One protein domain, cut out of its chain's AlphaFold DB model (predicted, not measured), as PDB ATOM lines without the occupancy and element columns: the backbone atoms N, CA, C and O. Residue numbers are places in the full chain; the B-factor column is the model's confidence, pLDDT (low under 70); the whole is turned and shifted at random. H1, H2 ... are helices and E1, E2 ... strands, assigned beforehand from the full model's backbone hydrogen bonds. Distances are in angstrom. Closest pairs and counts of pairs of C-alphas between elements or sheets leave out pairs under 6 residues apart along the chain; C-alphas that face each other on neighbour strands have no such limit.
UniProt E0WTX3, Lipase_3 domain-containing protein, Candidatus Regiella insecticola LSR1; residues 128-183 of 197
ATOM      1  N   PRO A 128     -67.484 -21.350 136.736       90.94
ATOM      2  CA  PRO A 128     -68.908 -21.676 136.683       90.94
ATOM      3  C   PRO A 128     -69.789 -20.735 137.526       90.94
ATOM      4  O   PRO A 128     -70.973 -20.600 137.258       90.94
ATOM      5  N   GLN A 129     -69.230 -20.082 138.550       87.44
ATOM      6  CA  GLN A 129     -69.928 -19.129 139.418       87.44
ATOM      7  C   GLN A 129     -69.885 -17.688 138.892       87.44
ATOM      8  O   GLN A 129     -70.697 -16.850 139.295       87.44
ATOM      9  N   THR A 130     -68.906 -17.347 138.054       88.25
ATOM     10  CA  THR A 130     -68.785 -16.007 137.468       88.25
ATOM     11  C   THR A 130     -69.415 -15.922 136.095       88.25
ATOM     12  O   THR A 130     -70.043 -14.905 135.851       88.25
ATOM     13  N   ALA A 131     -69.348 -16.978 135.286       91.19
ATOM     14  CA  ALA A 131     -69.881 -17.043 133.932       91.19
ATOM     15  C   ALA A 131     -71.416 -16.952 133.851       91.19
ATOM     16  O   ALA A 131     -72.125 -17.524 134.680       91.19
ATOM     17  N   GLN A 132     -71.919 -16.305 132.799       90.69
ATOM     18  CA  GLN A 132     -73.345 -16.201 132.466       90.69
ATOM     19  C   GLN A 132     -73.918 -17.427 131.744       90.69
ATOM     20  O   GLN A 132     -75.132 -17.529 131.597       90.69
ATOM     21  N   ALA A 133     -73.076 -18.368 131.318       89.75
ATOM     22  CA  ALA A 133     -73.491 -19.601 130.658       89.75
ATOM     23  C   ALA A 133     -72.968 -20.826 131.402       89.75
ATOM     24  O   ALA A 133     -71.855 -20.825 131.935       89.75
ATOM     25  N   VAL A 134     -73.759 -21.895 131.389       91.19
ATOM     26  CA  VAL A 134     -73.319 -23.223 131.815       91.19
ATOM     27  C   VAL A 134     -72.705 -23.928 130.613       91.19
ATOM     28  O   VAL A 134     -73.384 -24.159 129.613       91.19
ATOM     29  N   ILE A 135     -71.422 -24.269 130.719       91.31
ATOM     30  CA  ILE A 135     -70.674 -24.961 129.665       91.31
ATOM     31  C   ILE A 135     -70.541 -26.443 130.014       91.31
ATOM     32  O   ILE A 135     -70.241 -26.791 131.165       91.31
ATOM     33  N   ALA A 136     -70.765 -27.306 129.022       90.75
ATOM     34  CA  ALA A 136     -70.583 -28.747 129.141       90.75
ATOM     35  C   ALA A 136     -69.164 -29.076 129.630       90.75
ATOM     36  O   ALA A 136     -68.193 -28.427 129.248       90.75
ATOM     37  N   ALA A 137     -69.039 -30.091 130.486       90.06
ATOM     38  CA  ALA A 137     -67.760 -30.508 131.060       90.06
ATOM     39  C   ALA A 137     -66.929 -31.328 130.055       90.06
ATOM     40  O   ALA A 137     -66.680 -32.512 130.258       90.06
ATOM     41  N   ASP A 138     -66.511 -30.678 128.975       91.31
ATOM     42  CA  ASP A 138     -65.733 -31.247 127.880       91.31
ATOM     43  C   ASP A 138     -64.576 -30.306 127.519       91.31
ATOM     44  O   ASP A 138     -64.720 -29.085 127.575       91.31
ATOM     45  N   VAL A 139     -63.417 -30.863 127.168       91.12
ATOM     46  CA  VAL A 139     -62.204 -30.070 126.906       91.12
ATOM     47  C   VAL A 139     -62.386 -29.150 125.698       91.12
ATOM     48  O   VAL A 139     -61.968 -27.994 125.762       91.12
ATOM     49  N   ALA A 140     -63.034 -29.622 124.629       90.25
ATOM     50  CA  ALA A 140     -63.290 -28.798 123.455       90.25
ATOM     51  C   ALA A 140     -64.310 -27.699 123.777       90.25
ATOM     52  O   ALA A 140     -64.074 -26.540 123.447       90.25
ATOM     53  N   CYS A 141     -65.384 -28.024 124.505       91.75
ATOM     54  CA  CYS A 141     -66.372 -27.029 124.935       91.75
ATOM     55  C   CYS A 141     -65.778 -25.965 125.870       91.75
ATOM     56  O   CYS A 141     -66.041 -24.777 125.694       91.75
ATOM     57  N   ASN A 142     -64.932 -26.358 126.827       94.19
ATOM     58  CA  ASN A 142     -64.269 -25.425 127.745       94.19
ATOM     59  C   ASN A 142     -63.336 -24.449 127.015       94.19
ATOM     60  O   ASN A 142     -63.114 -23.348 127.512       94.19
ATOM     61  N   HIS A 143     -62.802 -24.855 125.862       95.00
ATOM     62  CA  HIS A 143     -61.887 -24.057 125.056       95.00
ATOM     63  C   HIS A 143     -62.573 -23.327 123.886       95.00
ATOM     64  O   HIS A 143     -61.942 -22.544 123.185       95.00
ATOM     65  N   HIS A 144     -63.862 -23.549 123.646       91.56
ATOM     66  CA  HIS A 144     -64.542 -23.024 122.467       91.56
ATOM     67  C   HIS A 144     -64.812 -21.513 122.563       91.56
ATOM     68  O   HIS A 144     -65.401 -21.053 123.543       91.56
ATOM     69  N   ILE A 145     -64.491 -20.730 121.526       91.94
ATOM     70  CA  ILE A 145     -64.672 -19.265 121.560       91.94
ATOM     71  C   ILE A 145     -66.133 -18.847 121.777       91.94
ATOM     72  O   ILE A 145     -66.408 -17.962 122.580       91.94
ATOM     73  N   LEU A 146     -67.097 -19.542 121.160       89.19
ATOM     74  CA  LEU A 146     -68.520 -19.269 121.407       89.19
ATOM     75  C   LEU A 146     -68.925 -19.529 122.868       89.19
ATOM     76  O   LEU A 146     -69.781 -18.822 123.392       89.19
ATOM     77  N   CYS A 147     -68.281 -20.481 123.552       90.81
ATOM     78  CA  CYS A 147     -68.510 -20.693 124.980       90.81
ATOM     79  C   CYS A 147     -67.939 -19.536 125.805       90.81
ATOM     80  O   CYS A 147     -68.601 -19.086 126.732       90.81
ATOM     81  N   TYR A 148     -66.767 -18.999 125.447       93.19
ATOM     82  CA  TYR A 148     -66.236 -17.778 126.068       93.19
ATOM     83  C   TYR A 148     -67.177 -16.586 125.892       93.19
ATOM     84  O   TYR A 148     -67.479 -15.911 126.877       93.19
ATOM     85  N   CYS A 149     -67.704 -16.369 124.683       91.00
ATOM     86  CA  CYS A 149     -68.690 -15.317 124.439       91.00
ATOM     87  C   CYS A 149     -69.935 -15.509 125.317       91.00
ATOM     88  O   CYS A 149     -70.318 -14.585 126.027       91.00
ATOM     89  N   ALA A 150     -70.500 -16.720 125.360       89.38
ATOM     90  CA  ALA A 150     -71.680 -17.019 126.173       89.38
ATOM     91  C   ALA A 150     -71.421 -16.873 127.680       89.38
ATOM     92  O   ALA A 150     -72.291 -16.432 128.430       89.38
ATOM     93  N   MET A 151     -70.220 -17.231 128.145       91.94
ATOM     94  CA  MET A 151     -69.823 -17.041 129.540       91.94
ATOM     95  C   MET A 151     -69.726 -15.559 129.920       91.94
ATOM     96  O   MET A 151     -69.958 -15.239 131.085       91.94
ATOM     97  N   LEU A 152     -69.391 -14.668 128.985       91.25
ATOM     98  CA  LEU A 152     -69.242 -13.229 129.235       91.25
ATOM     99  C   LEU A 152     -70.547 -12.459 129.090       91.25
ATOM    100  O   LEU A 152     -70.851 -11.600 129.924       91.25
ATOM    101  N   ASP A 153     -71.297 -12.783 128.046       87.69
ATOM    102  CA  ASP A 153     -72.595 -12.211 127.753       87.69
ATOM    103  C   ASP A 153     -73.460 -13.265 127.058       87.69
ATOM    104  O   ASP A 153     -73.326 -13.543 125.868       87.69
ATOM    105  N   TYR A 154     -74.344 -13.894 127.827       85.00
ATOM    106  CA  TYR A 154     -75.229 -14.925 127.298       85.00
ATOM    107  C   TYR A 154     -76.291 -14.339 126.357       85.00
ATOM    108  O   TYR A 154     -76.786 -15.040 125.476       85.00
ATOM    109  N   ASN A 155     -76.643 -13.064 126.536       81.62
ATOM    110  CA  ASN A 155     -77.744 -12.423 125.820       81.62
ATOM    111  C   ASN A 155     -77.283 -11.658 124.574       81.62
ATOM    112  O   ASN A 155     -78.118 -11.368 123.722       81.62
ATOM    113  N   CYS A 156     -75.988 -11.349 124.426       74.56
ATOM    114  CA  CYS A 156     -75.477 -10.624 123.253       74.56
ATOM    115  C   CYS A 156     -75.706 -11.363 121.931       74.56
ATOM    116  O   CYS A 156     -75.673 -10.758 120.860       74.56
ATOM    117  N   ILE A 157     -75.944 -12.671 122.004       68.56
ATOM    118  CA  ILE A 157     -76.214 -13.525 120.862       68.56
ATOM    119  C   ILE A 157     -77.590 -14.162 121.064       68.56
ATOM    120  O   ILE A 157     -77.760 -15.246 121.628       68.56
ATOM    121  N   GLU A 158     -78.609 -13.469 120.564       63.28
ATOM    122  CA  GLU A 158     -79.916 -14.070 120.352       63.28
ATOM    123  C   GLU A 158     -79.733 -15.175 119.300       63.28
ATOM    124  O   GLU A 158     -79.414 -14.897 118.146       63.28
ATOM    125  N   ASN A 159     -79.927 -16.440 119.693       70.50
ATOM    126  CA  ASN A 159     -79.836 -17.644 118.846       70.50
ATOM    127  C   ASN A 159     -78.459 -18.330 118.731       70.50
ATOM    128  O   ASN A 159     -78.019 -18.691 117.638       70.50
ATOM    129  N   TRP A 160     -77.833 -18.653 119.867       72.75
ATOM    130  CA  TRP A 160     -76.651 -19.536 119.939       72.75
ATOM    131  C   TRP A 160     -76.743 -20.801 119.071       72.75
ATOM    132  O   TRP A 160     -75.776 -21.174 118.409       72.75
ATOM    133  N   HIS A 161     -77.922 -21.426 119.017       66.56
ATOM    134  CA  HIS A 161     -78.181 -22.627 118.219       66.56
ATOM    135  C   HIS A 161     -78.020 -22.412 116.702       66.56
ATOM    136  O   HIS A 161     -77.660 -23.350 115.996       66.56
ATOM    137  N   LEU A 162     -78.264 -21.197 116.192       69.06
ATOM    138  CA  LEU A 162     -78.063 -20.861 114.777       69.06
ATOM    139  C   LEU A 162     -76.590 -20.599 114.457       69.06
ATOM    140  O   LEU A 162     -76.153 -20.892 113.347       69.06
ATOM    141  N   LEU A 163     -75.829 -20.046 115.402       69.56
ATOM    142  CA  LEU A 163     -74.398 -19.800 115.220       69.56
ATOM    143  C   LEU A 163     -73.593 -21.091 115.243       69.56
ATOM    144  O   LEU A 163     -72.820 -21.315 114.319       69.56
ATOM    145  N   LEU A 164     -73.844 -21.960 116.221       68.06
ATOM    146  CA  LEU A 164     -73.198 -23.272 116.314       68.06
ATOM    147  C   LEU A 164     -73.495 -24.130 115.066       68.06
ATOM    148  O   LEU A 164     -72.592 -24.722 114.479       68.06
ATOM    149  N   ALA A 165     -74.731 -24.080 114.552       63.69
ATOM    150  CA  ALA A 165     -75.088 -24.741 113.295       63.69
ATOM    151  C   ALA A 165     -74.347 -24.180 112.063       63.69
ATOM    152  O   ALA A 165     -74.091 -24.922 111.116       63.69
ATOM    153  N   ARG A 166     -74.007 -22.883 112.047       65.06
ATOM    154  CA  ARG A 166     -73.258 -22.248 110.944       65.06
ATOM    155  C   ARG A 166     -71.769 -22.560 110.984       65.06
ATOM    156  O   ARG A 166     -71.155 -22.642 109.925       65.06
ATOM    157  N   THR A 167     -71.195 -22.688 112.174       64.31
ATOM    158  CA  THR A 167     -69.769 -22.980 112.348       64.31
ATOM    159  C   THR A 167     -69.462 -24.475 112.264       64.31
ATOM    160  O   THR A 167     -68.301 -24.846 112.129       64.31
ATOM    161  N   GLY A 168     -70.494 -25.329 112.262       59.09
ATOM    162  CA  GLY A 168     -70.333 -26.784 112.292       59.09
ATOM    163  C   GLY A 168     -69.937 -27.302 113.676       59.09
ATOM    164  O   GLY A 168     -69.559 -28.466 113.806       59.09
ATOM    165  N   ASP A 169     -70.033 -26.450 114.697       65.38
ATOM    166  CA  ASP A 169     -69.716 -26.792 116.073       65.38
ATOM    167  C   ASP A 169     -70.898 -27.517 116.718       65.38
ATOM    168  O   ASP A 169     -72.070 -27.245 116.441       65.38
ATOM    169  N   ASN A 170     -70.607 -28.454 117.617       58.69
ATOM    170  CA  ASN A 170     -71.659 -29.205 118.289       58.69
ATOM    171  C   ASN A 170     -72.540 -28.268 119.139       58.69
ATOM    172  O   ASN A 170     -72.064 -27.626 120.078       58.69
ATOM    173  N   ASN A 171     -73.854 -28.274 118.882       61.44
ATOM    174  CA  ASN A 171     -74.872 -27.516 119.633       61.44
ATOM    175  C   ASN A 171     -74.941 -27.850 121.144       61.44
ATOM    176  O   ASN A 171     -75.746 -27.265 121.864       61.44
ATOM    177  N   SER A 172     -74.146 -28.803 121.636       74.00
ATOM    178  CA  SER A 172     -74.192 -29.317 123.007       74.00
ATOM    179  C   SER A 172     -73.295 -28.579 124.005       74.00
ATOM    180  O   SER A 172     -73.425 -28.821 125.205       74.00
ATOM    181  N   CYS A 173     -72.388 -27.701 123.561       86.75
ATOM    182  CA  CYS A 173     -71.417 -27.095 124.476       86.75
ATOM    183  C   CYS A 173     -72.021 -26.060 125.438       86.75
ATOM    184  O   CYS A 173     -71.595 -25.986 126.589       86.75
ATOM    185  N   ILE A 174     -73.016 -25.282 125.000       88.75
ATOM    186  CA  ILE A 174     -73.704 -24.286 125.832       88.75
ATOM    187  C   ILE A 174     -75.002 -24.916 126.346       88.75
ATOM    188  O   ILE A 174     -75.969 -25.059 125.603       88.75
ATOM    189  N   CYS A 175     -75.032 -25.302 127.622       87.50
ATOM    190  CA  CYS A 175     -76.172 -25.991 128.233       87.50
ATOM    191  C   CYS A 175     -77.322 -25.043 128.618       87.50
ATOM    192  O   CYS A 175     -78.422 -25.504 128.916       87.50
ATOM    193  N   GLY A 176     -77.066 -23.733 128.639       86.44
ATOM    194  CA  GLY A 176     -78.058 -22.696 128.923       86.44
ATOM    195  C   GLY A 176     -77.499 -21.543 129.753       86.44
ATOM    196  O   GLY A 176     -76.315 -21.517 130.100       86.44
ATOM    197  N   ALA A 177     -78.373 -20.591 130.077       87.19
ATOM    198  CA  ALA A 177     -78.045 -19.456 130.929       87.19
ATOM    199  C   ALA A 177     -77.744 -19.905 132.364       87.19
ATOM    200  O   ALA A 177     -78.416 -20.769 132.931       87.19
ATOM    201  N   ASN A 178     -76.781 -19.246 132.992       82.56
ATOM    202  CA  ASN A 178     -76.542 -19.335 134.417       82.56
ATOM    203  C   ASN A 178     -77.361 -18.248 135.127       82.56
ATOM    204  O   ASN A 178     -76.934 -17.099 135.239       82.56
ATOM    205  N   MET A 179     -78.554 -18.610 135.611       64.19
ATOM    206  CA  MET A 179     -79.556 -17.675 136.159       64.19
ATOM    207  C   MET A 179     -79.119 -16.898 137.417       64.19
ATOM    208  O   MET A 179     -79.873 -16.074 137.927       64.19
ATOM    209  N   VAL A 180     -77.905 -17.124 137.926       57.94
ATOM    210  CA  VAL A 180     -77.366 -16.427 139.101       57.94
ATOM    211  C   VAL A 180     -76.845 -15.017 138.758       57.94
ATOM    212  O   VAL A 180     -76.675 -14.205 139.669       57.94
ATOM    213  N   LYS A 181     -76.605 -14.666 137.480       56.25
ATOM    214  CA  LYS A 181     -76.034 -13.354 137.103       56.25
ATOM    215  C   LYS A 181     -76.629 -12.782 135.817       56.25
ATOM    216  O   LYS A 181     -76.529 -13.389 134.764       56.25
ATOM    217  N   ASN A 182     -77.177 -11.567 135.918       51.12
ATOM    218  CA  ASN A 182     -77.799 -10.831 134.808       51.12
ATOM    219  C   ASN A 182     -77.069  -9.502 134.489       51.12
ATOM    220  O   ASN A 182     -77.693  -8.519 134.097       51.12
ATOM    221  N   ARG A 183     -75.750  -9.426 134.730       56.78
ATOM    222  CA  ARG A 183     -74.905  -8.270 134.362       56.78
ATOM    223  C   ARG A 183     -73.688  -8.732 133.566       56.78
ATOM    224  O   ARG A 183     -73.018  -9.673 133.993       56.78
TER     225      ARG A 183
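AT A GLANCE: This is residues 128 to 183 of the 197 residues of the protein "Lipase_3 domain-containing protein" of Candidatus Regiella insecticola LSR1 (UniProt E0WTX3). A short ribbon of two antiparallel strands, E1 and E2, has helix H2 packed on it; small helix H1 sits near one end of E1, and H3 lies off to another side, joined by loops. The 56 printed residues hold E1, H1, H2, H3 and E2 in that order, a mixed class. The whole is compact, radius of gyration of the C-alphas 10.3 A, spanning 29 by 24 by 14 A.

HOW THE PARTS SIT: E1, residues 133 to 135, and E2, residues 174 to 177, are antiparallel at 156 degrees, with N 134 and O 176 within hydrogen-bond range at 2.9 A. In H2, residues 145 to 152, Met 151 comes closest to E1, its C-alpha 4.6 A from that of Ala 133. H1, residues 139 to 143, is close to but not clearly touching H2; the closest C-alphas, of Cys 141 and Cys 147, are 6.7 A apart. H3, residues 160 to 167, is close to but not clearly touching H2, the closest C-alphas, of Leu 146 and Leu 164, being 8.0 A apart; they run opposite ways at a shallow tilt of 21 degrees. H3 is apart from E1 and H1. In H1, H2 and H3 every O i to N i+4 pair is within hydrogen-bond range.

IN THESE COORDINATES: E1 begins at C-alpha 133 (-73.491, -19.601, 130.658) and is 6.1 A long, H1 6.3 A, H2 and H3 10.8 A each; E2, 8.3 A, ends at C-alpha 177 (-78.045, -19.456, 130.929).

THE WHOLE: The printed part has no cut and no long link. The C-alphas farthest apart, of Gly 168 and Val 180, are 29.6 A apart. Residues 157 to 158, 161 to 171 and 179 to 183 are under pLDDT 70.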